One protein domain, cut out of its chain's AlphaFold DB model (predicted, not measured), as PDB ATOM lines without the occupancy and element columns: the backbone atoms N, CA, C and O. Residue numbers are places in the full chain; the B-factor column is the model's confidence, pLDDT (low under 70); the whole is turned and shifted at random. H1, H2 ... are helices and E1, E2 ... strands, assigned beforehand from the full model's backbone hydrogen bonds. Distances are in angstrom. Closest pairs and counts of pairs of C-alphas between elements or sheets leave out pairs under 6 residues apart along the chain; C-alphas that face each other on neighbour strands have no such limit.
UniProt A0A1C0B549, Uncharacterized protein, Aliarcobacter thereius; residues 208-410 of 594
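Overview. This is residues 208 to 410 of the 594 residues of an uncharacterized protein of Aliarcobacter thereius (UniProt A0A1C0B549). Two long helices, H3 and H5, run side by side in opposite ways as the core of a long rod, with H2 packed on H3 and a row of H6, H7 and H8 along H5. The hairpin of strands E1 and E2 lies at one end of the rod, and a loop bearing H4 sticks out at the other. The printed part has 203 residues, with the order H1 H2 E1 E2 H3 H4 H5 H6 H7 H8 and one antiparallel sheet, E1 - E2; the class is mostly helix. It is only just loose, close to extended, with a radius of gyration of the C-alphas of 24.5 A and spans of 95 by 34 by 24 A.

Arrangement. E1, residues 242 to 245, and E2, residues 255 to 259, form an antiparallel hairpin; N 244 and O 256 are 2.9 A apart, within hydrogen-bond range. Residues 258 to 259 of E2 also pair, antiparallel, with residues 360 to 361. The closest C-alphas of E2 and H6, residues 362 to 368, are those of Val 258 and Ile 362, 5.6 A. The hub is H5, residues 322 to 356. It touches H3, residues 261 to 292, closest at the C-alphas of Ile 272 and Ile 343, 5.5 A, at a shallow tilt of 18 degrees, opposite ways. H5 and H6 form a helical hairpin, touching at Ser 345 and Asp 368, C-alphas 5.4 A apart, at a steep tilt of 41 degrees. H5 touches H7, residues 372 to 382, with residues 331 to 339 alone, the closest C-alphas being those of Glu 338 and Leu 374, 5.5 A. With residues 324 to 328 alone it touches H8, residues 397 to 408; C-alphas 324 and 400, the closest, are 5.8 A apart. H7 and H8 only just touch, with 3 pairs of C-alphas within 8 A, the closest being 381 and 397, 5.5 A. H2, residues 219 to 232, touches H3 at C-alphas 224 and 284, the closest, 5.6 A. H1, residues 210 to 216, is close to H3 but not clearly touching, with C-alphas 215 and 292 the closest, 7.6 A. H4, residues 302 to 308, is apart from H3 and H5. Every O i to N i+4 pair is within hydrogen-bond range in H1, H2, H3, H4, H5, H7 and H8; in H6 it is 2 of 3.

Along the chain. H5 is 50.7 A long, from C-alpha 322 at (346.838, 251.339, 185.771) to C-alpha 356 at (355.372, 301.248, 183.311). H3 is 46.4 A, H2 19.9 A, H8 16.3 A and H7 15.3 A. E2 is 13.0 A and E1 10.1 A. H1 is 9.9 A, H4 10.1 A and H6 10.2 A; H8 ends at C-alpha 408, (357.431, 243.676, 184.004).

Size, cuts and confidence. The C-alphas of Tyr 251 and Asp 307, the two farthest apart, are 95.9 A apart. The printed part has no cut. The long links are H4 to H5 and H7 to H8. The mean pLDDT of the printed part is 82.8; residues 208 to 217, 250 to 252 and 297 to 316 are under 70.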
ATOM      1  N   SER A 208     361.671 240.080 176.130       53.41
ATOM      2  CA  SER A 208     360.705 240.591 175.166       53.41
ATOM      3  C   SER A 208     360.520 242.089 175.392       53.41
ATOM      4  O   SER A 208     359.769 242.514 176.270       53.41
ATOM      5  N   MET A 209     361.233 242.901 174.603       54.19
ATOM      6  CA  MET A 209     361.067 244.360 174.592       54.19
ATOM      7  C   MET A 209     360.363 244.858 173.335       54.19
ATOM      8  O   MET A 209     360.348 246.064 173.127       54.19
ATOM      9  N   GLU A 210     359.774 244.007 172.486       56.50
ATOM     10  CA  GLU A 210     359.232 244.470 171.195       56.50
ATOM     11  C   GLU A 210     358.229 245.630 171.363       56.50
ATOM     12  O   GLU A 210     358.257 246.601 170.603       56.50
ATOM     13  N   ALA A 211     357.397 245.583 172.408       58.25
ATOM     14  CA  ALA A 211     356.502 246.681 172.759       58.25
ATOM     15  C   ALA A 211     357.255 247.929 173.257       58.25
ATOM     16  O   ALA A 211     356.933 249.037 172.826       58.25
ATOM     17  N   LEU A 212     358.274 247.773 174.115       66.06
ATOM     18  CA  LEU A 212     359.077 248.902 174.593       66.06
ATOM     19  C   LEU A 212     359.858 249.543 173.440       66.06
ATOM     20  O   LEU A 212     359.783 250.751 173.286       66.06
ATOM     21  N   ALA A 213     360.543 248.765 172.604       65.56
ATOM     22  CA  ALA A 213     361.338 249.249 171.478       65.56
ATOM     23  C   ALA A 213     360.507 250.109 170.515       65.56
ATOM     24  O   ALA A 213     360.915 251.212 170.152       65.56
ATOM     25  N   ARG A 214     359.287 249.664 170.176       65.31
ATOM     26  CA  ARG A 214     358.347 250.444 169.349       65.31
ATOM     27  C   ARG A 214     357.938 251.768 169.992       65.31
ATOM     28  O   ARG A 214     357.708 252.736 169.275       65.31
ATOM     29  N   VAL A 215     357.824 251.818 171.319       66.19
ATOM     30  CA  VAL A 215     357.531 253.066 172.040       66.19
ATOM     31  C   VAL A 215     358.787 253.930 172.195       66.19
ATOM     32  O   VAL A 215     358.693 255.148 172.110       66.19
ATOM     33  N   LEU A 216     359.971 253.335 172.356       68.75
ATOM     34  CA  LEU A 216     361.234 254.062 172.514       68.75
ATOM     35  C   LEU A 216     361.613 254.876 171.275       68.75
ATOM     36  O   LEU A 216     362.206 255.942 171.414       68.75
ATOM     37  N   ILE A 217     361.235 254.412 170.082       69.44
ATOM     38  CA  ILE A 217     361.428 255.157 168.829       69.44
ATOM     39  C   ILE A 217     360.309 256.167 168.535       69.44
ATOM     40  O   ILE A 217     360.274 256.736 167.443       69.44
ATOM     41  N   SER A 218     359.338 256.341 169.436       73.94
ATOM     42  CA  SER A 218     358.207 257.222 169.164       73.94
ATOM     43  C   SER A 218     358.620 258.694 169.211       73.94
ATOM     44  O   SER A 218     359.557 259.095 169.910       73.94
ATOM     45  N   ASN A 219     357.870 259.529 168.489       79.50
ATOM     46  CA  ASN A 219     358.085 260.976 168.477       79.50
ATOM     47  C   ASN A 219     358.015 261.575 169.892       79.50
ATOM     48  O   ASN A 219     358.677 262.571 170.175       79.50
ATOM     49  N   GLU A 220     357.223 260.991 170.794       83.12
ATOM     50  CA  GLU A 220     357.109 261.417 172.190       83.12
ATOM     51  C   GLU A 220     358.433 261.293 172.953       83.12
ATOM     52  O   GLU A 220     358.795 262.220 173.680       83.12
ATOM     53  N   MET A 221     359.185 260.205 172.754       82.25
ATOM     54  CA  MET A 221     360.504 260.029 173.371       82.25
ATOM     55  C   MET A 221     361.529 261.019 172.815       82.25
ATOM     56  O   MET A 221     362.291 261.618 173.579       82.25
ATOM     57  N   GLU A 222     361.514 261.261 171.502       84.12
ATOM     58  CA  GLU A 222     362.382 262.263 170.877       84.12
ATOM     59  C   GLU A 222     362.077 263.680 171.402       84.12
ATOM     60  O   GLU A 222     362.987 264.441 171.747       84.12
ATOM     61  N   MET A 223     360.791 264.034 171.517       84.19
ATOM     62  CA  MET A 223     360.350 265.315 172.078       84.19
ATOM     63  C   MET A 223     360.753 265.472 173.546       84.19
ATOM     64  O   MET A 223     361.200 266.556 173.938       84.19
ATOM     65  N   LEU A 224     360.634 264.409 174.348       86.94
ATOM     66  CA  LEU A 224     361.100 264.411 175.732       86.94
ATOM     67  C   LEU A 224     362.610 264.673 175.789       86.94
ATOM     68  O   LEU A 224     363.039 265.576 176.507       86.94
ATOM     69  N   GLY A 225     363.404 263.951 174.991       85.00
ATOM     70  CA  GLY A 225     364.856 264.125 174.918       85.00
ATOM     71  C   GLY A 225     365.263 265.554 174.547       85.00
ATOM     72  O   GLY A 225     366.088 266.162 175.229       85.00
ATOM     73  N   LYS A 226     364.622 266.142 173.528       86.00
ATOM     74  CA  LYS A 226     364.830 267.547 173.135       86.00
ATOM     75  C   LYS A 226     364.469 268.528 174.254       86.00
ATOM     76  O   LYS A 226     365.211 269.481 174.492       86.00
ATOM     77  N   SER A 227     363.357 268.292 174.948       86.62
ATOM     78  CA  SER A 227     362.891 269.154 176.043       86.62
ATOM     79  C   SER A 227     363.837 269.105 177.244       86.62
ATOM     80  O   SER A 227     364.210 270.147 177.779       86.62
ATOM     81  N   ILE A 228     364.303 267.908 177.618       84.69
ATOM     82  CA  ILE A 228     365.311 267.727 178.669       84.69
ATOM     83  C   ILE A 228     366.620 268.412 178.268       84.69
ATOM     84  O   ILE A 228     367.164 269.179 179.053       84.69
ATOM     85  N   GLN A 229     367.105 268.208 177.039       80.81
ATOM     86  CA  GLN A 229     368.352 268.829 176.582       80.81
ATOM     87  C   GLN A 229     368.288 270.361 176.621       80.81
ATOM     88  O   GLN A 229     369.273 271.012 176.973       80.81
ATOM     89  N   LYS A 230     367.127 270.941 176.297       83.94
ATOM     90  CA  LYS A 230     366.897 272.382 176.414       83.94
ATOM     91  C   LYS A 230     367.005 272.860 177.867       83.94
ATOM     92  O   LYS A 230     367.661 273.868 178.107       83.94
ATOM     93  N   LEU A 231     366.429 272.125 178.823       81.69
ATOM     94  CA  LEU A 231     366.548 272.432 180.256       81.69
ATOM     95  C   LEU A 231     367.987 272.300 180.768       81.69
ATOM     96  O   LEU A 231     368.430 273.116 181.569       81.69
ATOM     97  N   LEU A 232     368.724 271.288 180.305       74.56
ATOM     98  CA  LEU A 232     370.122 271.081 180.700       74.56
ATOM     99  C   LEU A 232     371.044 272.201 180.203       74.56
ATOM    100  O   LEU A 232     372.003 272.549 180.883       74.56
ATOM    101  N   ASN A 233     370.730 272.785 179.046       75.25
ATOM    102  CA  ASN A 233     371.475 273.896 178.452       75.25
ATOM    103  C   ASN A 233     370.929 275.275 178.870       75.25
ATOM    104  O   ASN A 233     371.275 276.283 178.256       75.25
ATOM    105  N   TYR A 234     370.030 275.329 179.854       76.38
ATOM    106  CA  TYR A 234     369.387 276.571 180.257       76.38
ATOM    107  C   TYR A 234     370.376 277.475 181.002       76.38
ATOM    108  O   TYR A 234     370.949 277.051 181.999       76.38
ATOM    109  N   GLU A 235     370.549 278.724 180.565       75.19
ATOM    110  CA  GLU A 235     371.425 279.707 181.218       75.19
ATOM    111  C   GLU A 235     370.611 280.899 181.730       75.19
ATOM    112  O   GLU A 235     369.766 281.448 181.014       75.19
ATOM    113  N   PHE A 236     370.867 281.301 182.978       71.94
ATOM    114  CA  PHE A 236     370.287 282.517 183.544       71.94
ATOM    115  C   PHE A 236     371.155 283.737 183.222       71.94
ATOM    116  O   PHE A 236     372.381 283.629 183.275       71.94
ATOM    117  N   PRO A 237     370.540 284.896 182.929       75.31
ATOM    118  CA  PRO A 237     371.279 286.124 182.688       75.31
ATOM    119  C   PRO A 237     371.951 286.602 183.979       75.31
ATOM    120  O   PRO A 237     371.393 286.469 185.074       75.31
ATOM    121  N   GLU A 238     373.138 287.189 183.848       73.50
ATOM    122  CA  GLU A 238     373.739 287.961 184.933       73.50
ATOM    123  C   GLU A 238     372.909 289.229 185.163       73.50
ATOM    124  O   GLU A 238     372.529 289.912 184.212       73.50
ATOM    125  N   ILE A 239     372.612 289.535 186.427       72.88
ATOM    126  CA  ILE A 239     371.827 290.713 186.807       72.88
ATOM    127  C   ILE A 239     372.666 291.672 187.645       72.88
ATOM    128  O   ILE A 239     373.350 291.273 188.592       72.88
ATOM    129  N   SER A 240     372.574 292.956 187.323       76.31
ATOM    130  CA  SER A 240     373.076 294.049 188.142       76.31
ATOM    131  C   SER A 240     371.988 294.550 189.097       76.31
ATOM    132  O   SER A 240     370.788 294.361 188.880       76.31
ATOM    133  N   TYR A 241     372.400 295.176 190.198       78.31
ATOM    134  CA  TYR A 241     371.476 295.760 191.166       78.31
ATOM    135  C   TYR A 241     371.993 297.095 191.691       78.31
ATOM    136  O   TYR A 241     373.199 297.310 191.831       78.31
ATOM    137  N   LYS A 242     371.063 297.992 192.014       79.94
ATOM    138  CA  LYS A 242     371.331 299.285 192.654       79.94
ATOM    139  C   LYS A 242     370.299 299.555 193.749       79.94
ATOM    140  O   LYS A 242     369.249 298.923 193.775       79.94
ATOM    141  N   ILE A 243     370.601 300.489 194.645       80.31
ATOM    142  CA  ILE A 243     369.637 300.991 195.632       80.31
ATOM    143  C   ILE A 243     368.879 302.158 194.992       80.31
ATOM    144  O   ILE A 243     369.505 303.052 194.421       80.31
ATOM    145  N   GLU A 244     367.552 302.146 195.064       83.81
ATOM    146  CA  GLU A 244     366.680 303.205 194.547       83.81
ATOM    147  C   GLU A 244     365.593 303.527 195.577       83.81
ATOM    148  O   GLU A 244     365.085 302.624 196.237       83.81
ATOM    149  N   ASP A 245     365.258 304.812 195.729       82.75
ATOM    150  CA  ASP A 245     364.095 305.225 196.517       82.75
ATOM    151  C   ASP A 245     362.835 305.005 195.680       82.75
ATOM    152  O   ASP A 245     362.652 305.632 194.631       82.75
ATOM    153  N   VAL A 246     362.002 304.059 196.107       81.06
ATOM    154  CA  VAL A 246     360.768 303.692 195.411       81.06
ATOM    155  C   VAL A 246     359.545 304.425 195.966       81.06
ATOM    156  O   VAL A 246     358.455 304.294 195.394       81.06
ATOM    157  N   ASP A 247     359.700 305.233 197.026       78.50
ATOM    158  CA  ASP A 247     358.618 306.070 197.536       78.50
ATOM    159  C   ASP A 247     358.417 307.294 196.637       78.50
ATOM    160  O   ASP A 247     359.306 308.109 196.405       78.50
ATOM    161  N   LYS A 248     357.198 307.449 196.121       72.94
ATOM    162  CA  LYS A 248     356.823 308.601 195.287       72.94
ATOM    163  C   LYS A 248     356.282 309.774 196.111       72.94
ATOM    164  O   LYS A 248     355.887 310.789 195.536       72.94
ATOM    165  N   ARG A 249     356.196 309.645 197.442       79.50
ATOM    166  CA  ARG A 249     355.731 310.698 198.358       79.50
ATOM    167  C   ARG A 249     356.887 311.620 198.736       79.50
ATOM    168  O   ARG A 249     357.957 311.165 199.103       79.50
ATOM    169  N   TRP A 250     356.636 312.927 198.758       69.62
ATOM    170  CA  TRP A 250     357.662 313.960 198.983       69.62
ATOM    171  C   TRP A 250     358.343 313.958 200.371       69.62
ATOM    172  O   TRP A 250     359.323 314.672 200.555       69.62
ATOM    173  N   TYR A 251     357.837 313.191 201.343       65.69
ATOM    174  CA  TYR A 251     358.384 313.053 202.705       65.69
ATOM    175  C   TYR A 251     358.690 311.599 203.095       65.69
ATOM    176  O   TYR A 251     359.028 311.333 204.248       65.69
ATOM    177  N   GLY A 252     358.506 310.654 202.175       66.50
ATOM    178  CA  GLY A 252     358.807 309.249 202.406       66.50
ATOM    179  C   GLY A 252     360.165 308.892 201.816       66.50
ATOM    180  O   GLY A 252     360.559 309.467 200.811       66.50
ATOM    181  N   VAL A 253     360.875 307.977 202.470       74.38
ATOM    182  CA  VAL A 253     362.086 307.343 201.944       74.38
ATOM    183  C   VAL A 253     361.853 305.842 202.045       74.38
ATOM    184  O   VAL A 253     361.702 305.329 203.156       74.38
ATOM    185  N   ASP A 254     361.810 305.155 200.907       79.00
ATOM    186  CA  ASP A 254     361.678 303.699 200.822       79.00
ATOM    187  C   ASP A 254     362.789 303.152 199.921       79.00
ATOM    188  O   ASP A 254     362.656 303.060 198.702       79.00
ATOM    189  N   LEU A 255     363.945 302.868 200.524       81.19
ATOM    190  CA  LEU A 255     365.122 302.394 199.801       81.19
ATOM    191  C   LEU A 255     365.011 300.895 199.531       81.19
ATOM    192  O   LEU A 255     365.148 300.078 200.443       81.19
ATOM    193  N   GLU A 256     364.873 300.537 198.260       80.38
ATOM    194  CA  GLU A 256     364.794 299.152 197.810       80.38
ATOM    195  C   GLU A 256     365.967 298.796 196.890       80.38
ATOM    196  O   GLU A 256     366.536 299.634 196.185       80.38
ATOM    197  N   LEU A 257     366.341 297.514 196.886       79.38
ATOM    198  CA  LEU A 257     367.265 296.984 195.886       79.38
ATOM    199  C   LEU A 257     366.497 296.706 194.597       79.38
ATOM    200  O   LEU A 257     365.554 295.908 194.594       79.38
ATOM    201  N   VAL A 258     366.930 297.324 193.502       85.00
ATOM    202  CA  VAL A 258     366.267 297.229 192.204       85.00
ATOM    203  C   VAL A 258     367.198 296.730 191.103       85.00
ATOM    204  O   VAL A 258     368.391 297.038 191.081       85.00
ATOM    205  N   ILE A 259     366.618 295.986 190.166       86.81
ATOM    206  CA  ILE A 259     367.223 295.540 188.912       86.81
ATOM    207  C   ILE A 259     366.767 296.505 187.807       86.81
ATOM    208  O   ILE A 259     365.561 296.790 187.721       86.81
ATOM    209  N   PRO A 260     367.676 297.011 186.952       91.69
ATOM    210  CA  PRO A 260     367.307 297.842 185.809       91.69
ATOM    211  C   PRO A 260     366.215 297.195 184.949       91.69
ATOM    212  O   PRO A 260     366.230 295.984 184.734       91.69
ATOM    213  N   TYR A 261     365.280 297.995 184.427       93.19
ATOM    214  CA  TYR A 261     364.135 297.499 183.646       93.19
ATOM    215  C   TYR A 261     364.521 296.486 182.548       93.19
ATOM    216  O   TYR A 261     363.898 295.433 182.453       93.19
ATOM    217  N   SER A 262     365.550 296.763 181.740       92.31
ATOM    218  CA  SER A 262     365.971 295.870 180.648       92.31
ATOM    219  C   SER A 262     366.446 294.501 181.142       92.31
ATOM    220  O   SER A 262     366.058 293.484 180.571       92.31
ATOM    221  N   GLU A 263     367.234 294.475 182.216       88.50
ATOM    222  CA  GLU A 263     367.770 293.245 182.814       88.50
ATOM    223  C   GLU A 263     366.684 292.477 183.570       88.50
ATOM    224  O   GLU A 263     366.571 291.261 183.440       88.50
ATOM    225  N   GLY A 264     365.821 293.180 184.311       88.75
ATOM    226  CA  GLY A 264     364.693 292.565 185.005       88.75
ATOM    227  C   GLY A 264     363.675 291.967 184.030       88.75
ATOM    228  O   GLY A 264     363.176 290.867 184.259       88.75
ATOM    229  N   ARG A 265     363.429 292.629 182.893       93.50
ATOM    230  CA  ARG A 265     362.604 292.103 181.799       93.50
ATOM    231  C   ARG A 265     363.163 290.787 181.270       93.50
ATOM    232  O   ARG A 265     362.411 289.821 181.127       93.50
ATOM    233  N   GLU A 266     364.460 290.750 180.977       90.75
ATOM    234  CA  GLU A 266     365.135 289.542 180.504       90.75
ATOM    235  C   GLU A 266     365.071 288.423 181.549       90.75
ATOM    236  O   GLU A 266     364.640 287.315 181.234       90.75
ATOM    237  N   PHE A 267     365.396 288.727 182.806       87.00
ATOM    238  CA  PHE A 267     365.352 287.790 183.926       87.00
ATOM    239  C   PHE A 267     363.962 287.165 184.123       87.00
ATOM    240  O   PHE A 267     363.834 285.941 184.187       87.00
ATOM    241  N   TYR A 268     362.901 287.977 184.168       92.12
ATOM    242  CA  TYR A 268     361.530 287.475 184.313       92.12
ATOM    243  C   TYR A 268     361.097 286.645 183.101       92.12
ATOM    244  O   TYR A 268     360.503 285.578 183.277       92.12
ATOM    245  N   ASN A 269     361.419 287.090 181.881       92.69
ATOM    246  CA  ASN A 269     361.125 286.321 180.673       92.69
ATOM    247  C   ASN A 269     361.825 284.955 180.694       92.69
ATOM    248  O   ASN A 269     361.213 283.946 180.350       92.69
ATOM    249  N   LYS A 270     363.070 284.899 181.177       88.56
ATOM    250  CA  LYS A 270     363.812 283.648 181.343       88.56
ATOM    251  C   LYS A 270     363.109 282.699 182.320       88.56
ATOM    252  O   LYS A 270     362.794 281.572 181.954       88.56
ATOM    253  N   PHE A 271     362.718 283.146 183.511       89.81
ATOM    254  CA  PHE A 271     361.947 282.277 184.416       89.81
ATOM    255  C   PHE A 271     360.642 281.755 183.800       89.81
ATOM    256  O   PHE A 271     360.325 280.574 183.951       89.81
ATOM    257  N   ILE A 272     359.917 282.592 183.053       94.00
ATOM    258  CA  ILE A 272     358.710 282.170 182.328       94.00
ATOM    259  C   ILE A 272     359.042 281.087 181.289       94.00
ATOM    260  O   ILE A 272     358.323 280.090 181.200       94.00
ATOM    261  N   GLU A 273     360.118 281.252 180.517       92.31
ATOM    262  CA  GLU A 273     360.600 280.250 179.556       92.31
ATOM    263  C   GLU A 273     360.985 278.937 180.244       92.31
ATOM    264  O   GLU A 273     360.537 277.879 179.806       92.31
ATOM    265  N   LEU A 274     361.740 278.998 181.346       90.44
ATOM    266  CA  LEU A 274     362.128 277.823 182.126       90.44
ATOM    267  C   LEU A 274     360.895 277.047 182.600       90.44
ATOM    268  O   LEU A 274     360.805 275.840 182.389       90.44
ATOM    269  N   PHE A 275     359.925 277.723 183.219       93.00
ATOM    270  CA  PHE A 275     358.712 277.067 183.706       93.00
ATOM    271  C   PHE A 275     357.895 276.436 182.572       93.00
ATOM    272  O   PHE A 275     357.398 275.319 182.729       93.00
ATOM    273  N   LYS A 276     357.799 277.099 181.413       94.00
ATOM    274  CA  LYS A 276     357.165 276.530 180.212       94.00
ATOM    275  C   LYS A 276     357.916 275.303 179.695       94.00
ATOM    276  O   LYS A 276     357.287 274.324 179.305       94.00
ATOM    277  N   ASP A 277     359.244 275.317 179.724       91.06
ATOM    278  CA  ASP A 277     360.055 274.171 179.314       91.06
ATOM    279  C   ASP A 277     359.901 272.985 180.275       91.06
ATOM    280  O   ASP A 277     359.781 271.844 179.826       91.06
ATOM    281  N   VAL A 278     359.786 273.235 181.585       91.88
ATOM    282  CA  VAL A 278     359.441 272.186 182.559       91.88
ATOM    283  C   VAL A 278     358.029 271.643 182.302       91.88
ATOM    284  O   VAL A 278     357.845 270.426 182.297       91.88
ATOM    285  N   GLN A 279     357.036 272.494 182.007       93.56
ATOM    286  CA  GLN A 279     355.701 272.028 181.596       93.56
ATOM    287  C   GLN A 279     355.754 271.158 180.333       93.56
ATOM    288  O   GLN A 279     355.055 270.150 180.256       93.56
ATOM    289  N   ASN A 280     356.599 271.491 179.356       92.81
ATOM    290  CA  ASN A 280     356.768 270.683 178.146       92.81
ATOM    291  C   ASN A 280     357.342 269.288 178.445       92.81
ATOM    292  O   ASN A 280     356.903 268.305 177.839       92.81
ATOM    293  N   VAL A 281     358.270 269.182 179.402       92.75
ATOM    294  CA  VAL A 281     358.759 267.886 179.899       92.75
ATOM    295  C   VAL A 281     357.628 267.099 180.557       92.75
ATOM    296  O   VAL A 281     357.400 265.950 180.187       92.75
ATOM    297  N   LEU A 282     356.871 267.720 181.465       94.06
ATOM    298  CA  LEU A 282     355.745 267.080 182.153       94.06
ATOM    299  C   LEU A 282     354.655 266.598 181.184       94.06
ATOM    300  O   LEU A 282     354.172 265.476 181.308       94.06
ATOM    301  N   ASN A 283     354.318 267.403 180.177       92.62
ATOM    302  CA  ASN A 283     353.348 267.042 179.143       92.62
ATOM    303  C   ASN A 283     353.839 265.878 178.270       92.62
ATOM    304  O   ASN A 283     353.051 265.014 177.886       92.62
ATOM    305  N   SER A 284     355.132 265.845 177.936       91.88
ATOM    306  CA  SER A 284     355.730 264.719 177.207       91.88
ATOM    307  C   SER A 284     355.717 263.441 178.051       91.88
ATOM    308  O   SER A 284     355.360 262.380 177.543       91.88
ATOM    309  N   LEU A 285     356.019 263.545 179.350       91.25
ATOM    310  CA  LEU A 285     355.930 262.425 180.289       91.25
ATOM    311  C   LEU A 285     354.496 261.893 180.416       91.25
ATOM    312  O   LEU A 285     354.304 260.684 180.342       91.25
ATOM    313  N   ASP A 286     353.487 262.759 180.532       93.38
ATOM    314  CA  ASP A 286     352.076 262.340 180.581       93.38
ATOM    315  C   ASP A 286     351.671 261.536 179.334       93.38
ATOM    316  O   ASP A 286     351.089 260.451 179.440       93.38
ATOM    317  N   LYS A 287     352.059 262.011 178.143       92.00
ATOM    318  CA  LYS A 287     351.817 261.301 176.876       92.00
ATOM    319  C   LYS A 287     352.482 259.927 176.844       92.00
ATOM    320  O   LYS A 287     351.841 258.960 176.432       92.00
ATOM    321  N   LEU A 288     353.727 259.828 177.309       90.00
ATOM    322  CA  LEU A 288     354.435 258.553 177.405       90.00
ATOM    323  C   LEU A 288     353.739 257.610 178.385       90.00
ATOM    324  O   LEU A 288     353.498 256.459 178.037       90.00
ATOM    325  N   VAL A 289     353.327 258.089 179.561       92.06
ATOM    326  CA  VAL A 289     352.577 257.273 180.529       92.06
ATOM    327  C   VAL A 289     351.272 256.765 179.917       92.06
ATOM    328  O   VAL A 289     350.950 255.587 180.056       92.06
ATOM    329  N   ILE A 290     350.532 257.611 179.187       90.81
ATOM    330  CA  ILE A 290     349.343 257.181 178.432       90.81
ATOM    331  C   ILE A 290     349.710 256.062 177.458       90.81
ATOM    332  O   ILE A 290     349.035 255.036 177.447       90.81
ATOM    333  N   GLN A 291     350.758 256.238 176.656       87.56
ATOM    334  CA  GLN A 291     351.170 255.263 175.651       87.56
ATOM    335  C   GLN A 291     351.600 253.930 176.273       87.56
ATOM    336  O   GLN A 291     351.115 252.887 175.843       87.56
ATOM    337  N   PHE A 292     352.423 253.966 177.318       86.69
ATOM    338  CA  PHE A 292     352.903 252.789 178.041       86.69
ATOM    339  C   PHE A 292     351.820 252.076 178.864       86.69
ATOM    340  O   PHE A 292     351.954 250.889 179.165       86.69
ATOM    341  N   SER A 293     350.740 252.776 179.215       90.19
ATOM    342  CA  SER A 293     349.577 252.188 179.894       90.19
ATOM    343  C   SER A 293     348.578 251.507 178.950       90.19
ATOM    344  O   SER A 293     347.640 250.863 179.421       90.19
ATOM    345  N   LYS A 294     348.734 251.642 177.624       87.19
ATOM    346  CA  LYS A 294     347.858 250.970 176.652       87.19
ATOM    347  C   LYS A 294     348.179 249.480 176.582       87.19
ATOM    348  O   LYS A 294     349.342 249.090 176.595       87.19
ATOM    349  N   GLU A 295     347.140 248.661 176.442       82.62
ATOM    350  CA  GLU A 295     347.306 247.246 176.109       82.62
ATOM    351  C   GLU A 295     347.939 247.115 174.719       82.62
ATOM    352  O   GLU A 295     347.400 247.612 173.725       82.62
ATOM    353  N   THR A 296     349.070 246.420 174.642       70.25
ATOM    354  CA  THR A 296     349.711 246.030 173.387       70.25
ATOM    355  C   THR A 296     349.446 244.554 173.104       70.25
ATOM    356  O   THR A 296     349.599 243.712 173.992       70.25
ATOM    357  N   ASN A 297     349.051 244.244 171.865       62.25
ATOM    358  CA  ASN A 297     348.939 242.871 171.374       62.25
ATOM    359  C   ASN A 297     350.300 242.407 170.852       62.25
ATOM    360  O   ASN A 297     350.912 243.101 170.038       62.25
ATOM    361  N   PHE A 298     350.730 241.220 171.269       55.00
ATOM    362  CA  PHE A 298     351.928 240.575 170.743       55.00
ATOM    363  C   PHE A 298     351.514 239.698 169.565       55.00
ATOM    364  O   PHE A 298     350.667 238.814 169.698       55.00
ATOM    365  N   GLU A 299     352.056 239.982 168.382       46.38
ATOM    366  CA  GLU A 299     351.801 239.184 167.187       46.38
ATOM    367  C   GLU A 299     352.961 238.216 166.957       46.38
ATOM    368  O   GLU A 299     354.048 238.613 166.550       46.38
ATOM    369  N   LEU A 300     352.714 236.923 167.165       46.25
ATOM    370  CA  LEU A 300     353.607 235.877 166.664       46.25
ATOM    371  C   LEU A 300     353.525 235.794 165.130       46.25
ATOM    372  O   LEU A 300     352.548 236.236 164.519       46.25
ATOM    373  N   SER A 301     354.542 235.219 164.482       45.41
ATOM    374  CA  SER A 301     354.512 235.021 163.026       45.41
ATOM    375  C   SER A 301     353.341 234.115 162.616       45.41
ATOM    376  O   SER A 301     352.980 233.185 163.340       45.41
ATOM    377  N   ASP A 302     352.747 234.344 161.442       44.00
ATOM    378  CA  ASP A 302     351.562 233.592 160.990       44.00
ATOM    379  C   ASP A 302     351.810 232.084 160.842       44.00
ATOM    380  O   ASP A 302     350.884 231.280 160.945       44.00
ATOM    381  N   LYS A 303     353.075 231.692 160.660       43.12
ATOM    382  CA  LYS A 303     353.502 230.294 160.654       43.12
ATOM    383  C   LYS A 303     353.396 229.674 162.052       43.12
ATOM    384  O   LYS A 303     352.746 228.650 162.208       43.12
ATOM    385  N   ILE A 304     353.920 230.356 163.072       43.12
ATOM    386  CA  ILE A 304     353.824 229.941 164.482       43.12
ATOM    387  C   ILE A 304     352.356 229.949 164.956       43.12
ATOM    388  O   ILE A 304     351.929 229.046 165.673       43.12
ATOM    389  N   LYS A 305     351.544 230.909 164.481       47.97
ATOM    390  CA  LYS A 305     350.093 230.957 164.748       47.97
ATOM    391  C   LYS A 305     349.328 229.741 164.240       47.97
ATOM    392  O   LYS A 305     348.329 229.351 164.843       47.97
ATOM    393  N   LYS A 306     349.764 229.176 163.115       50.84
ATOM    394  CA  LYS A 306     349.126 228.013 162.502       50.84
ATOM    395  C   LYS A 306     349.403 226.730 163.288       50.84
ATOM    396  O   LYS A 306     348.511 225.892 163.377       50.84
ATOM    397  N   ASP A 307     350.589 226.629 163.882       47.06
ATOM    398  CA  ASP A 307     351.065 225.408 164.537       47.06
ATOM    399  C   ASP A 307     350.675 225.338 166.032       47.06
ATOM    400  O   ASP A 307     350.520 224.245 166.568       47.06
ATOM    401  N   LEU A 308     350.444 226.478 166.701       45.69
ATOM    402  CA  LEU A 308     350.143 226.546 168.148       45.69
ATOM    403  C   LEU A 308     348.659 226.774 168.511       45.69
ATOM    404  O   LEU A 308     348.300 226.731 169.686       45.69
ATOM    405  N   GLY A 309     347.784 226.999 167.526       47.97
ATOM    406  CA  GLY A 309     346.364 227.305 167.751       47.97
ATOM    407  C   GLY A 309     346.111 228.768 168.152       47.97
ATOM    408  O   GLY A 309     346.836 229.361 168.944       47.97
ATOM    409  N   GLN A 310     345.064 229.385 167.588       43.88
ATOM    410  CA  GLN A 310     344.848 230.843 167.657       43.88
ATOM    411  C   GLN A 310     344.542 231.399 169.063       43.88
ATOM    412  O   GLN A 310     344.763 232.589 169.290       43.88
ATOM    413  N   GLU A 311     344.042 230.580 169.994       44.59
ATOM    414  CA  GLU A 311     343.628 231.043 171.330       44.59
ATOM    415  C   GLU A 311     344.787 231.183 172.333       44.59
ATOM    416  O   GLU A 311     344.696 232.008 173.238       44.59
ATOM    417  N   LEU A 312     345.903 230.465 172.150       41.31
ATOM    418  CA  LEU A 312     347.051 230.481 173.077       41.31
ATOM    419  C   LEU A 312     348.007 231.678 172.876       41.31
ATOM    420  O   LEU A 312     348.958 231.838 173.633       41.31
ATOM    421  N   LEU A 313     347.783 232.521 171.859       46.78
ATOM    422  CA  LEU A 313     348.840 233.359 171.262       46.78
ATOM    423  C   LEU A 313     348.604 234.872 171.327       46.78
ATOM    424  O   LEU A 313     349.362 235.639 170.737       46.78
ATOM    425  N   ARG A 314     347.551 235.319 172.014       47.09
ATOM    426  CA  ARG A 314     347.306 236.742 172.286       47.09
ATOM    427  C   ARG A 314     347.418 236.989 173.781       47.09
ATOM    428  O   ARG A 314     346.404 237.035 174.469       47.09
ATOM    429  N   TYR A 315     348.631 237.182 174.285       56.00
ATOM    430  CA  TYR A 315     348.768 237.804 175.597       56.00
ATOM    431  C   TYR A 315     348.717 239.319 175.399       56.00
ATOM    432  O   TYR A 315     349.477 239.895 174.627       56.00
ATOM    433  N   LYS A 316     347.737 239.971 176.020       63.78
ATOM    434  CA  LYS A 316     347.704 241.429 176.125       63.78
ATOM    435  C   LYS A 316     348.627 241.812 177.269       63.78
ATOM    436  O   LYS A 316     348.476 241.274 178.364       63.78
ATOM    437  N   ARG A 317     349.554 242.736 177.035       71.12
ATOM    438  CA  ARG A 317     350.416 243.276 178.096       71.12
ATOM    439  C   ARG A 317     350.321 244.792 178.114       71.12
ATOM    440  O   ARG A 317     350.181 245.416 177.066       71.12
ATOM    441  N   THR A 318     350.401 245.369 179.299       82.31
ATOM    442  CA  THR A 318     350.668 246.793 179.517       82.31
ATOM    443  C   THR A 318     352.087 246.927 180.064       82.31
ATOM    444  O   THR A 318     352.589 245.994 180.679       82.31
ATOM    445  N   ILE A 319     352.755 248.057 179.832       84.88
ATOM    446  CA  ILE A 319     354.086 248.300 180.414       84.88
ATOM    447  C   ILE A 319     353.928 249.007 181.758       84.88
ATOM    448  O   ILE A 319     354.536 248.607 182.740       84.88
ATOM    449  N   ILE A 320     353.074 250.029 181.832       90.62
ATOM    450  CA  ILE A 320     352.772 250.708 183.096       90.62
ATOM    451  C   ILE A 320     351.397 250.238 183.597       90.62
ATOM    452  O   ILE A 320     350.396 250.464 182.905       90.62
ATOM    453  N   PRO A 321     351.314 249.621 184.793       91.06
ATOM    454  CA  PRO A 321     350.046 249.267 185.428       91.06
ATOM    455  C   PRO A 321     349.135 250.477 185.637       91.06
ATOM    456  O   PRO A 321     349.599 251.596 185.848       91.06
ATOM    457  N   ALA A 322     347.817 250.256 185.651       92.19
ATOM    458  CA  ALA A 322     346.838 251.339 185.771       92.19
ATOM    459  C   ALA A 322     347.018 252.191 187.044       92.19
ATOM    460  O   ALA A 322     346.887 253.414 186.979       92.19
ATOM    461  N   ASN A 323     347.350 251.564 188.179       92.88
ATOM    462  CA  ASN A 323     347.575 252.265 189.448       92.88
ATOM    463  C   ASN A 323     348.816 253.160 189.371       92.88
ATOM    464  O   ASN A 323     348.710 254.362 189.600       92.88
ATOM    465  N   SER A 324     349.952 252.608 188.944       95.12
ATOM    466  CA  SER A 324     351.205 253.345 188.756       95.12
ATOM    467  C   SER A 324     351.040 254.484 187.735       95.12
ATOM    468  O   SER A 324     351.459 255.615 187.982       95.12
ATOM    469  N   ALA A 325     350.330 254.241 186.624       95.31
ATOM    470  CA  ALA A 325     350.003 255.269 185.634       95.31
ATOM    471  C   ALA A 325     349.160 256.401 186.234       95.31
ATOM    472  O   ALA A 325     349.416 257.572 185.954       95.31
ATOM    473  N   LYS A 326     348.153 256.071 187.050       95.31
ATOM    474  CA  LYS A 326     347.317 257.057 187.741       95.31
ATOM    475  C   LYS A 326     348.148 257.891 188.718       95.31
ATOM    476  O   LYS A 326     348.078 259.113 188.644       95.31
ATOM    477  N   SER A 327     348.970 257.257 189.555       94.69
ATOM    478  CA  SER A 327     349.834 257.945 190.520       94.69
ATOM    479  C   SER A 327     350.788 258.932 189.841       94.69
ATOM    480  O   SER A 327     350.877 260.086 190.260       94.69
ATOM    481  N   ILE A 328     351.434 258.527 188.737       95.00
ATOM    482  CA  ILE A 328     352.314 259.425 187.969       95.00
ATOM    483  C   ILE A 328     351.517 260.595 187.391       95.00
ATOM    484  O   ILE A 328     351.938 261.743 187.513       95.00
ATOM    485  N   LYS A 329     350.355 260.330 186.783       95.75
ATOM    486  CA  LYS A 329     349.511 261.371 186.177       95.75
ATOM    487  C   LYS A 329     348.995 262.379 187.190       95.75
ATOM    488  O   LYS A 329     349.033 263.579 186.923       95.75
ATOM    489  N   ASP A 330     348.532 261.911 188.344       95.44
ATOM    490  CA  ASP A 330     348.051 262.775 189.417       95.44
ATOM    491  C   ASP A 330     349.187 263.678 189.923       95.44
ATOM    492  O   ASP A 330     348.995 264.888 190.075       95.44
ATOM    493  N   MET A 331     350.401 263.138 190.077       95.31
ATOM    494  CA  MET A 331     351.567 263.933 190.462       95.31
ATOM    495  C   MET A 331     351.988 264.933 189.375       95.31
ATOM    496  O   MET A 331     352.163 266.115 189.672       95.31
ATOM    497  N   ILE A 332     352.079 264.504 188.111       95.50
ATOM    498  CA  ILE A 332     352.370 265.382 186.965       95.50
ATOM    499  C   ILE A 332     351.370 266.538 186.912       95.50
ATOM    500  O   ILE A 332     351.765 267.697 186.778       95.50
ATOM    501  N   LYS A 333     350.076 266.243 187.066       96.62
ATOM    502  CA  LYS A 333     349.008 267.244 187.074       96.62
ATOM    503  C   LYS A 333     349.189 268.245 188.212       96.62
ATOM    504  O   LYS A 333     349.117 269.448 187.966       96.62
ATOM    505  N   ASN A 334     349.447 267.771 189.429       96.00
ATOM    506  CA  ASN A 334     349.637 268.635 190.595       96.00
ATOM    507  C   ASN A 334     350.868 269.540 190.430       96.00
ATOM    508  O   ASN A 334     350.775 270.749 190.639       96.00
ATOM    509  N   ILE A 335     352.000 268.989 189.980       95.62
ATOM    510  CA  ILE A 335     353.219 269.766 189.706       95.62
ATOM    511  C   ILE A 335     352.950 270.793 188.598       95.62
ATOM    512  O   ILE A 335     353.285 271.967 188.748       95.62
ATOM    513  N   SER A 336     352.292 270.388 187.507       96.19
ATOM    514  CA  SER A 336     351.973 271.277 186.387       96.19
ATOM    515  C   SER A 336     351.072 272.445 186.805       96.19
ATOM    516  O   SER A 336     351.262 273.563 186.320       96.19
ATOM    517  N   GLN A 337     350.114 272.213 187.708       96.62
ATOM    518  CA  GLN A 337     349.259 273.265 188.268       96.62
ATOM    519  C   GLN A 337     350.063 274.277 189.089       96.62
ATOM    520  O   GLN A 337     349.858 275.482 188.942       96.62
ATOM    521  N   GLU A 338     351.000 273.823 189.924       95.75
ATOM    522  CA  GLU A 338     351.853 274.734 190.695       95.75
ATOM    523  C   GLU A 338     352.851 275.490 189.806       95.75
ATOM    524  O   GLU A 338     353.093 276.679 190.023       95.75
ATOM    525  N   ILE A 339     353.382 274.859 188.755       95.38
ATOM    526  CA  ILE A 339     354.208 275.560 187.762       95.38
ATOM    527  C   ILE A 339     353.391 276.642 187.049       95.38
ATOM    528  O   ILE A 339     353.883 277.758 186.886       95.38
ATOM    529  N   GLN A 340     352.133 276.366 186.688       96.44
ATOM    530  CA  GLN A 340     351.276 277.367 186.047       96.44
ATOM    531  C   GLN A 340     351.073 278.598 186.938       96.44
ATOM    532  O   GLN A 340     351.192 279.720 186.458       96.44
ATOM    533  N   LYS A 341     350.867 278.413 188.249       96.25
ATOM    534  CA  LYS A 341     350.772 279.538 189.197       96.25
ATOM    535  C   LYS A 341     352.039 280.398 189.216       96.25
ATOM    536  O   LYS A 341     351.945 281.617 189.347       96.25
ATOM    537  N   ASN A 342     353.216 279.779 189.091       93.75
ATOM    538  CA  ASN A 342     354.481 280.511 188.986       93.75
ATOM    539  C   ASN A 342     354.569 281.276 187.657       93.75
ATOM    540  O   ASN A 342     354.919 282.455 187.670       93.75
ATOM    541  N   ILE A 343     354.178 280.663 186.533       96.19
ATOM    542  CA  ILE A 343     354.097 281.348 185.231       96.19
ATOM    543  C   ILE A 343     353.184 282.570 185.323       96.19
ATOM    544  O   ILE A 343     353.597 283.661 184.939       96.19
ATOM    545  N   ASP A 344     351.979 282.414 185.870       96.56
ATOM    546  CA  ASP A 344     350.996 283.494 185.970       96.56
ATOM    547  C   ASP A 344     351.508 284.640 186.857       96.56
ATOM    548  O   ASP A 344     351.358 285.813 186.508       96.56
ATOM    549  N   SER A 345     352.170 284.316 187.977       95.56
ATOM    550  CA  SER A 345     352.755 285.313 188.882       95.56
ATOM    551  C   SER A 345     353.884 286.102 188.208       95.56
ATOM    552  O   SER A 345     353.874 287.335 188.229       95.56
ATOM    553  N   PHE A 346     354.822 285.411 187.551       94.88
ATOM    554  CA  PHE A 346     355.924 286.058 186.834       94.88
ATOM    555  C   PHE A 346     355.427 286.861 185.626       94.88
ATOM    556  O   PHE A 346     355.890 287.977 185.399       94.88
ATOM    557  N   GLN A 347     354.450 286.343 184.876       96.38
ATOM    558  CA  GLN A 347     353.860 287.033 183.729       96.38
ATOM    559  C   GLN A 347     353.097 288.291 184.162       96.38
ATOM    560  O   GLN A 347     353.186 289.321 183.494       96.38
ATOM    561  N   SER A 348     352.379 288.237 185.289       96.06
ATOM    562  CA  SER A 348     351.699 289.403 185.860       96.06
ATOM    563  C   SER A 348     352.696 290.518 186.182       96.06
ATOM    564  O   SER A 348     352.525 291.651 185.722       96.06
ATOM    565  N   ARG A 349     353.797 290.184 186.874       94.25
ATOM    566  CA  ARG A 349     354.874 291.138 187.168       94.25
ATOM    567  C   ARG A 349     355.501 291.690 185.896       94.25
ATOM    568  O   ARG A 349     355.617 292.904 185.749       94.25
ATOM    569  N   TYR A 350     355.857 290.809 184.965       94.75
ATOM    570  CA  TYR A 350     356.422 291.181 183.673       94.75
ATOM    571  C   TYR A 350     355.537 292.217 182.964       94.75
ATOM    572  O   TYR A 350     356.025 293.275 182.582       94.75
ATOM    573  N   ASN A 351     354.223 291.984 182.888       94.75
ATOM    574  CA  ASN A 351     353.280 292.892 182.229       94.75
ATOM    575  C   ASN A 351     353.167 294.262 182.932       94.75
ATOM    576  O   ASN A 351     353.067 295.291 182.263       94.75
ATOM    577  N   ILE A 352     353.208 294.304 184.272       93.81
ATOM    578  CA  ILE A 352     353.187 295.564 185.044       93.81
ATOM    579  C   ILE A 352     354.405 296.433 184.698       93.81
ATOM    580  O   ILE A 352     354.277 297.641 184.461       93.81
ATOM    581  N   HIS A 353     355.590 295.825 184.649       92.56
ATOM    582  CA  HIS A 353     356.834 296.527 184.339       92.56
ATOM    583  C   HIS A 353     356.963 296.850 182.847       92.56
ATOM    584  O   HIS A 353     357.461 297.917 182.501       92.56
ATOM    585  N   GLU A 354     356.427 296.016 181.955       92.44
ATOM    586  CA  GLU A 354     356.343 296.334 180.527       92.44
ATOM    587  C   GLU A 354     355.526 297.598 180.249       92.44
ATOM    588  O   GLU A 354     355.930 298.405 179.410       92.44
ATOM    589  N   ASN A 355     354.419 297.794 180.968       91.62
ATOM    590  CA  ASN A 355     353.552 298.961 180.799       91.62
ATOM    591  C   ASN A 355     354.136 300.233 181.429       91.62
ATOM    592  O   ASN A 355     353.939 301.326 180.906       91.62
ATOM    593  N   SER A 356     354.840 300.104 182.557       91.31
ATOM    594  CA  SER A 356     355.372 301.248 183.311       91.31
ATOM    595  C   SER A 356     356.816 301.614 182.968       91.31
ATOM    596  O   SER A 356     357.251 302.714 183.301       91.31
ATOM    597  N   LYS A 357     357.565 300.696 182.343       92.56
ATOM    598  CA  LYS A 357     359.021 300.773 182.129       92.56
ATOM    599  C   LYS A 357     359.822 301.009 183.422       92.56
ATOM    600  O   LYS A 357     360.926 301.545 183.378       92.56
ATOM    601  N   ALA A 358     359.270 300.618 184.573       91.50
ATOM    602  CA  ALA A 358     359.897 300.786 185.883       91.50
ATOM    603  C   ALA A 358     360.916 299.673 186.194       91.50
ATOM    604  O   ALA A 358     360.764 298.539 185.734       91.50
ATOM    605  N   ASN A 359     361.908 299.980 187.036       90.50
ATOM    606  CA  ASN A 359     362.875 299.002 187.552       90.50
ATOM    607  C   ASN A 359     362.189 297.943 188.432       90.50
ATOM    608  O   ASN A 359     361.154 298.210 189.041       90.50
ATOM    609  N   TYR A 360     362.764 296.742 188.501       90.00
ATOM    610  CA  TYR A 360     362.201 295.605 189.235       90.00
ATOM    611  C   TYR A 360     362.754 295.554 190.658       90.00
ATOM    612  O   TYR A 360     363.964 295.545 190.837       90.00
ATOM    613  N   ILE A 361     361.896 295.461 191.672       86.06
ATOM    614  CA  ILE A 361     362.327 295.324 193.074       86.06
ATOM    615  C   ILE A 361     362.711 293.865 193.353       86.06
ATOM    616  O   ILE A 361     361.912 292.960 193.111       86.06
ATOM    617  N   ILE A 362     363.903 293.624 193.909       77.38
ATOM    618  CA  ILE A 362     364.423 292.264 194.155       77.38
ATOM    619  C   ILE A 362     363.535 291.473 195.119       77.38
ATOM    620  O   ILE A 362     363.326 290.279 194.909       77.38
ATOM    621  N   ARG A 363     362.976 292.109 196.160       78.75
ATOM    622  CA  ARG A 363     362.084 291.424 197.114       78.75
ATOM    623  C   ARG A 363     360.888 290.770 196.413       78.75
ATOM    624  O   ARG A 363     360.523 289.649 196.765       78.75
ATOM    625  N   ASN A 364     360.349 291.416 195.377       84.19
ATOM    626  CA  ASN A 364     359.194 290.911 194.635       84.19
ATOM    627  C   ASN A 364     359.489 289.589 193.923       84.19
ATOM    628  O   ASN A 364     358.575 288.794 193.759       84.19
ATOM    629  N   ILE A 365     360.747 289.307 193.562       79.94
ATOM    630  CA  ILE A 365     361.125 288.018 192.963       79.94
ATOM    631  C   ILE A 365     360.741 286.874 193.907       79.94
ATOM    632  O   ILE A 365     360.134 285.896 193.484       79.94
ATOM    633  N   VAL A 366     361.035 287.018 195.203       76.75
ATOM    634  CA  VAL A 366     360.710 286.016 196.232       76.75
ATOM    635  C   VAL A 366     359.200 285.873 196.403       76.75
ATOM    636  O   VAL A 366     358.697 284.765 196.557       76.75
ATOM    637  N   GLU A 367     358.472 286.988 196.351       81.31
ATOM    638  CA  GLU A 367     357.010 287.010 196.463       81.31
ATOM    639  C   GLU A 367     356.317 286.398 195.231       81.31
ATOM    640  O   GLU A 367     355.249 285.783 195.353       81.31
ATOM    641  N   ASP A 368     356.923 286.550 194.051       86.56
ATOM    642  CA  ASP A 368     356.427 286.025 192.780       86.56
ATOM    643  C   ASP A 368     356.666 284.509 192.654       86.56
ATOM    644  O   ASP A 368     355.892 283.815 191.989       86.56
ATOM    645  N   PHE A 369     357.665 283.958 193.352       83.25
ATOM    646  CA  PHE A 369     357.837 282.512 193.483       83.25
ATOM    647  C   PHE A 369     356.738 281.892 194.354       83.25
ATOM    648  O   PHE A 369     356.779 281.895 195.586       83.25
ATOM    649  N   LYS A 370     355.778 281.231 193.710       86.06
ATOM    650  CA  LYS A 370     354.786 280.369 194.369       86.06
ATOM    651  C   LYS A 370     355.375 278.974 194.580       86.06
ATOM    652  O   LYS A 370     354.875 277.987 194.048       86.06
ATOM    653  N   ILE A 371     356.489 278.898 195.317       77.06
ATOM    654  CA  ILE A 371     357.324 277.690 195.354       77.06
ATOM    655  C   ILE A 371     356.925 276.685 196.435       77.06
ATOM    656  O   ILE A 371     357.222 275.515 196.275       77.06
ATOM    657  N   ASN A 372     356.276 277.093 197.531       82.25
ATOM    658  CA  ASN A 372     356.149 276.220 198.712       82.25
ATOM    659  C   ASN A 372     355.467 274.884 198.387       82.25
ATOM    660  O   ASN A 372     356.045 273.827 198.620       82.25
ATOM    661  N   LYS A 373     354.284 274.933 197.762       90.19
ATOM    662  CA  LYS A 373     353.553 273.722 197.370       90.19
ATOM    663  C   LYS A 373     354.255 272.961 196.243       90.19
ATOM    664  O   LYS A 373     354.232 271.736 196.242       90.19
ATOM    665  N   LEU A 374     354.897 273.672 195.312       90.12
ATOM    666  CA  LEU A 374     355.703 273.056 194.258       90.12
ATOM    667  C   LEU A 374     356.869 272.257 194.853       90.12
ATOM    668  O   LEU A 374     357.073 271.113 194.472       90.12
ATOM    669  N   VAL A 375     357.599 272.837 195.808       87.38
ATOM    670  CA  VAL A 375     358.677 272.152 196.520       87.38
ATOM    671  C   VAL A 375     358.122 270.964 197.282       87.38
ATOM    672  O   VAL A 375     358.690 269.897 197.132       87.38
ATOM    673  N   ASP A 376     357.018 271.091 198.026       90.69
ATOM    674  CA  ASP A 376     356.414 269.940 198.720       90.69
ATOM    675  C   ASP A 376     356.163 268.768 197.762       90.69
ATOM    676  O   ASP A 376     356.539 267.636 198.049       90.69
ATOM    677  N   LEU A 377     355.581 269.048 196.592       93.94
ATOM    678  CA  LEU A 377     355.328 268.028 195.574       93.94
ATOM    679  C   LEU A 377     356.625 267.436 195.016       93.94
ATOM    680  O   LEU A 377     356.711 266.225 194.844       93.94
ATOM    681  N   LEU A 378     357.640 268.263 194.748       91.62
ATOM    682  CA  LEU A 378     358.943 267.798 194.267       91.62
ATOM    683  C   LEU A 378     359.694 266.982 195.320       91.62
ATOM    684  O   LEU A 378     360.359 266.015 194.960       91.62
ATOM    685  N   LEU A 379     359.582 267.354 196.598       90.69
ATOM    686  CA  LEU A 379     360.170 266.608 197.700       90.69
ATOM    687  C   LEU A 379     359.553 265.221 197.769       90.69
ATOM    688  O   LEU A 379     360.298 264.255 197.742       90.69
ATOM    689  N   VAL A 380     358.222 265.123 197.743       93.94
ATOM    690  CA  VAL A 380     357.502 263.841 197.708       93.94
ATOM    691  C   VAL A 380     357.884 263.028 196.469       93.94
ATOM    692  O   VAL A 380     358.249 261.860 196.571       93.94
ATOM    693  N   PHE A 381     357.834 263.648 195.290       94.31
ATOM    694  CA  PHE A 381     358.003 262.948 194.018       94.31
ATOM    695  C   PHE A 381     359.429 262.446 193.783       94.31
ATOM    696  O   PHE A 381     359.604 261.384 193.195       94.31
ATOM    697  N   LEU A 382     360.450 263.190 194.218       92.88
ATOM    698  CA  LEU A 382     361.858 262.848 193.990       92.88
ATOM    699  C   LEU A 382     362.534 262.212 195.208       92.88
ATOM    700  O   LEU A 382     363.716 261.871 195.109       92.88
ATOM    701  N   ASN A 383     361.824 262.061 196.332       94.06
ATOM    702  CA  ASN A 383     362.380 261.523 197.569       94.06
ATOM    703  C   ASN A 383     363.018 260.155 197.341       94.06
ATOM    704  O   ASN A 383     362.369 259.251 196.817       94.06
ATOM    705  N   ILE A 384     364.265 259.998 197.776       94.88
ATOM    706  CA  ILE A 384     364.959 258.714 197.794       94.88
ATOM    707  C   ILE A 384     366.049 258.722 198.861       94.88
ATOM    708  O   ILE A 384     366.823 259.681 198.979       94.88
ATOM    709  N   ASN A 385     366.134 257.639 199.628       95.44
ATOM    710  CA  ASN A 385     367.246 257.396 200.528       95.44
ATOM    711  C   ASN A 385     368.446 256.865 199.718       95.44
ATOM    712  O   ASN A 385     368.329 255.836 199.058       95.44
ATOM    713  N   PRO A 386     369.627 257.501 199.764       94.12
ATOM    714  CA  PRO A 386     370.759 257.100 198.928       94.12
ATOM    715  C   PRO A 386     371.404 255.762 199.324       94.12
ATOM    716  O   PRO A 386     372.215 255.236 198.563       94.12
ATOM    717  N   THR A 387     371.076 255.233 200.507       93.25
ATOM    718  CA  THR A 387     371.621 253.972 201.032       93.25
ATOM    719  C   THR A 387     370.681 252.806 200.754       93.25
ATOM    720  O   THR A 387     371.132 251.787 200.244       93.25
ATOM    721  N   THR A 388     369.392 252.956 201.070       95.19
ATOM    722  CA  THR A 388     368.390 251.900 200.848       95.19
ATOM    723  C   THR A 388     367.762 251.972 199.458       95.19
ATOM    724  O   THR A 388     367.180 251.008 199.005       95.19
ATOM    725  N   LEU A 389     367.876 253.098 198.744       95.81
ATOM    726  CA  LEU A 389     367.180 253.349 197.468       95.81
ATOM    727  C   LEU A 389     365.651 253.256 197.579       95.81
ATOM    728  O   LEU A 389     364.943 253.134 196.581       95.81
ATOM    729  N   GLU A 390     365.140 253.358 198.798       94.25
ATOM    730  CA  GLU A 390     363.718 253.373 199.098       94.25
ATOM    731  C   GLU A 390     363.270 254.792 199.426       94.25
ATOM    732  O   GLU A 390     364.057 255.641 199.861       94.25
ATOM    733  N   SER A 391     361.988 255.050 199.191       93.94
ATOM    734  CA  SER A 391     361.335 256.287 199.585       93.94
ATOM    735  C   SER A 391     360.277 256.003 200.638       93.94
ATOM    736  O   SER A 391     359.430 255.134 200.451       93.94
ATOM    737  N   GLU A 392     360.275 256.809 201.698       91.44
ATOM    738  CA  GLU A 392     359.198 256.843 202.697       91.44
ATOM    739  C   GLU A 392     357.904 257.468 202.138       91.44
ATOM    740  O   GLU A 392     356.829 257.316 202.709       91.44
ATOM    741  N   GLU A 393     358.005 258.154 201.000       93.88
ATOM    742  CA  GLU A 393     356.897 258.817 200.316       93.88
ATOM    743  C   GLU A 393     356.274 257.873 199.281       93.88
ATOM    744  O   GLU A 393     356.935 257.506 198.305       93.88
ATOM    745  N   GLU A 394     354.999 257.520 199.472       87.62
ATOM    746  CA  GLU A 394     354.229 256.601 198.613       87.62
ATOM    747  C   GLU A 394     354.255 257.028 197.137       87.62
ATOM    748  O   GLU A 394     354.474 256.212 196.246       87.62
ATOM    749  N   TYR A 395     354.112 258.330 196.875       90.00
ATOM    750  CA  TYR A 395     354.069 258.898 195.523       90.00
ATOM    751  C   TYR A 395     355.444 259.242 194.938       90.00
ATOM    752  O   TYR A 395     355.527 259.985 193.955       90.00
ATOM    753  N   SER A 396     356.526 258.737 195.529       94.62
ATOM    754  CA  SER A 396     357.855 258.886 194.949       94.62
ATOM    755  C   SER A 396     357.954 258.139 193.624       94.62
ATOM    756  O   SER A 396     357.542 256.983 193.504       94.62
ATOM    757  N   ILE A 397     358.562 258.783 192.625       93.31
ATOM    758  CA  ILE A 397     358.776 258.185 191.306       93.31
ATOM    759  C   ILE A 397     359.600 256.900 191.384       93.31
ATOM    760  O   ILE A 397     359.469 256.054 190.511       93.31
ATOM    761  N   TRP A 398     360.420 256.728 192.422       94.06
ATOM    762  CA  TRP A 398     361.288 255.560 192.582       94.06
ATOM    763  C   TRP A 398     360.529 254.334 193.080       94.06
ATOM    764  O   TRP A 398     360.754 253.244 192.560       94.06
ATOM    765  N   ASN A 399     359.580 254.523 194.001       94.44
ATOM    766  CA  ASN A 399     358.661 253.461 194.418       94.44
ATOM    767  C   ASN A 399     357.769 253.053 193.236       94.44
ATOM    768  O   ASN A 399     357.628 251.872 192.936       94.44
ATOM    769  N   ILE A 400     357.255 254.035 192.488       94.75
ATOM    770  CA  ILE A 400     356.445 253.761 191.296       94.75
ATOM    771  C   ILE A 400     357.277 253.081 190.193       94.75
ATOM    772  O   ILE A 400     356.796 252.173 189.518       94.75
ATOM    773  N   LEU A 401     358.531 253.496 189.991       93.06
ATOM    774  CA  LEU A 401     359.439 252.856 189.041       93.06
ATOM    775  C   LEU A 401     359.700 251.403 189.437       93.06
ATOM    776  O   LEU A 401     359.691 250.541 188.565       93.06
ATOM    777  N   TYR A 402     359.897 251.128 190.727       93.81
ATOM    778  CA  TYR A 402     360.015 249.765 191.228       93.81
ATOM    779  C   TYR A 402     358.766 248.934 190.914       93.81
ATOM    780  O   TYR A 402     358.911 247.870 190.321       93.81
ATOM    781  N   GLU A 403     357.558 249.436 191.196       92.94
ATOM    782  CA  GLU A 403     356.307 248.746 190.840       92.94
ATOM    783  C   GLU A 403     356.215 248.441 189.340       92.94
ATOM    784  O   GLU A 403     355.804 247.350 188.946       92.94
ATOM    785  N   ILE A 404     356.598 249.399 188.489       91.19
ATOM    786  CA  ILE A 404     356.611 249.213 187.035       91.19
ATOM    787  C   ILE A 404     357.612 248.121 186.655       91.19
ATOM    788  O   ILE A 404     357.284 247.256 185.849       91.19
ATOM    789  N   LEU A 405     358.828 248.148 187.201       88.44
ATOM    790  CA  LEU A 405     359.851 247.154 186.882       88.44
ATOM    791  C   LEU A 405     359.430 245.759 187.352       88.44
ATOM    792  O   LEU A 405     359.448 244.836 186.544       88.44
ATOM    793  N   ASP A 406     358.990 245.626 188.603       88.25
ATOM    794  CA  ASP A 406     358.526 244.370 189.200       88.25
ATOM    795  C   ASP A 406     357.362 243.766 188.406       88.25
ATOM    796  O   ASP A 406     357.411 242.606 188.001       88.25
ATOM    797  N   PHE A 407     356.379 244.590 188.024       86.56
ATOM    798  CA  PHE A 407     355.278 244.170 187.155       86.56
ATOM    799  C   PHE A 407     355.745 243.627 185.793       86.56
ATOM    800  O   PHE A 407     355.073 242.793 185.178       86.56
ATOM    801  N   ASN A 408     356.884 244.108 185.286       81.44
ATOM    802  CA  ASN A 408     357.431 243.676 184.004       81.44
ATOM    803  C   ASN A 408     358.430 242.512 184.107       81.44
ATOM    804  O   ASN A 408     358.806 241.958 183.067       81.44
ATOM    805  N   ILE A 409     358.815 242.082 185.307       80.69
ATOM    806  CA  ILE A 409     359.649 240.893 185.495       80.69
ATOM    807  C   ILE A 409     358.746 239.656 185.428       80.69
ATOM    808  O   ILE A 409     357.988 239.362 186.345       80.69
ATOM    809  N   HIS A 410     358.814 238.915 184.317       74.75
ATOM    810  CA  HIS A 410     358.084 237.648 184.195       74.75
ATOM    811  C   HIS A 410     358.767 236.524 184.981       74.75
ATOM    812  O   HIS A 410     358.124 235.747 185.682       74.75
TER     813      HIS A 410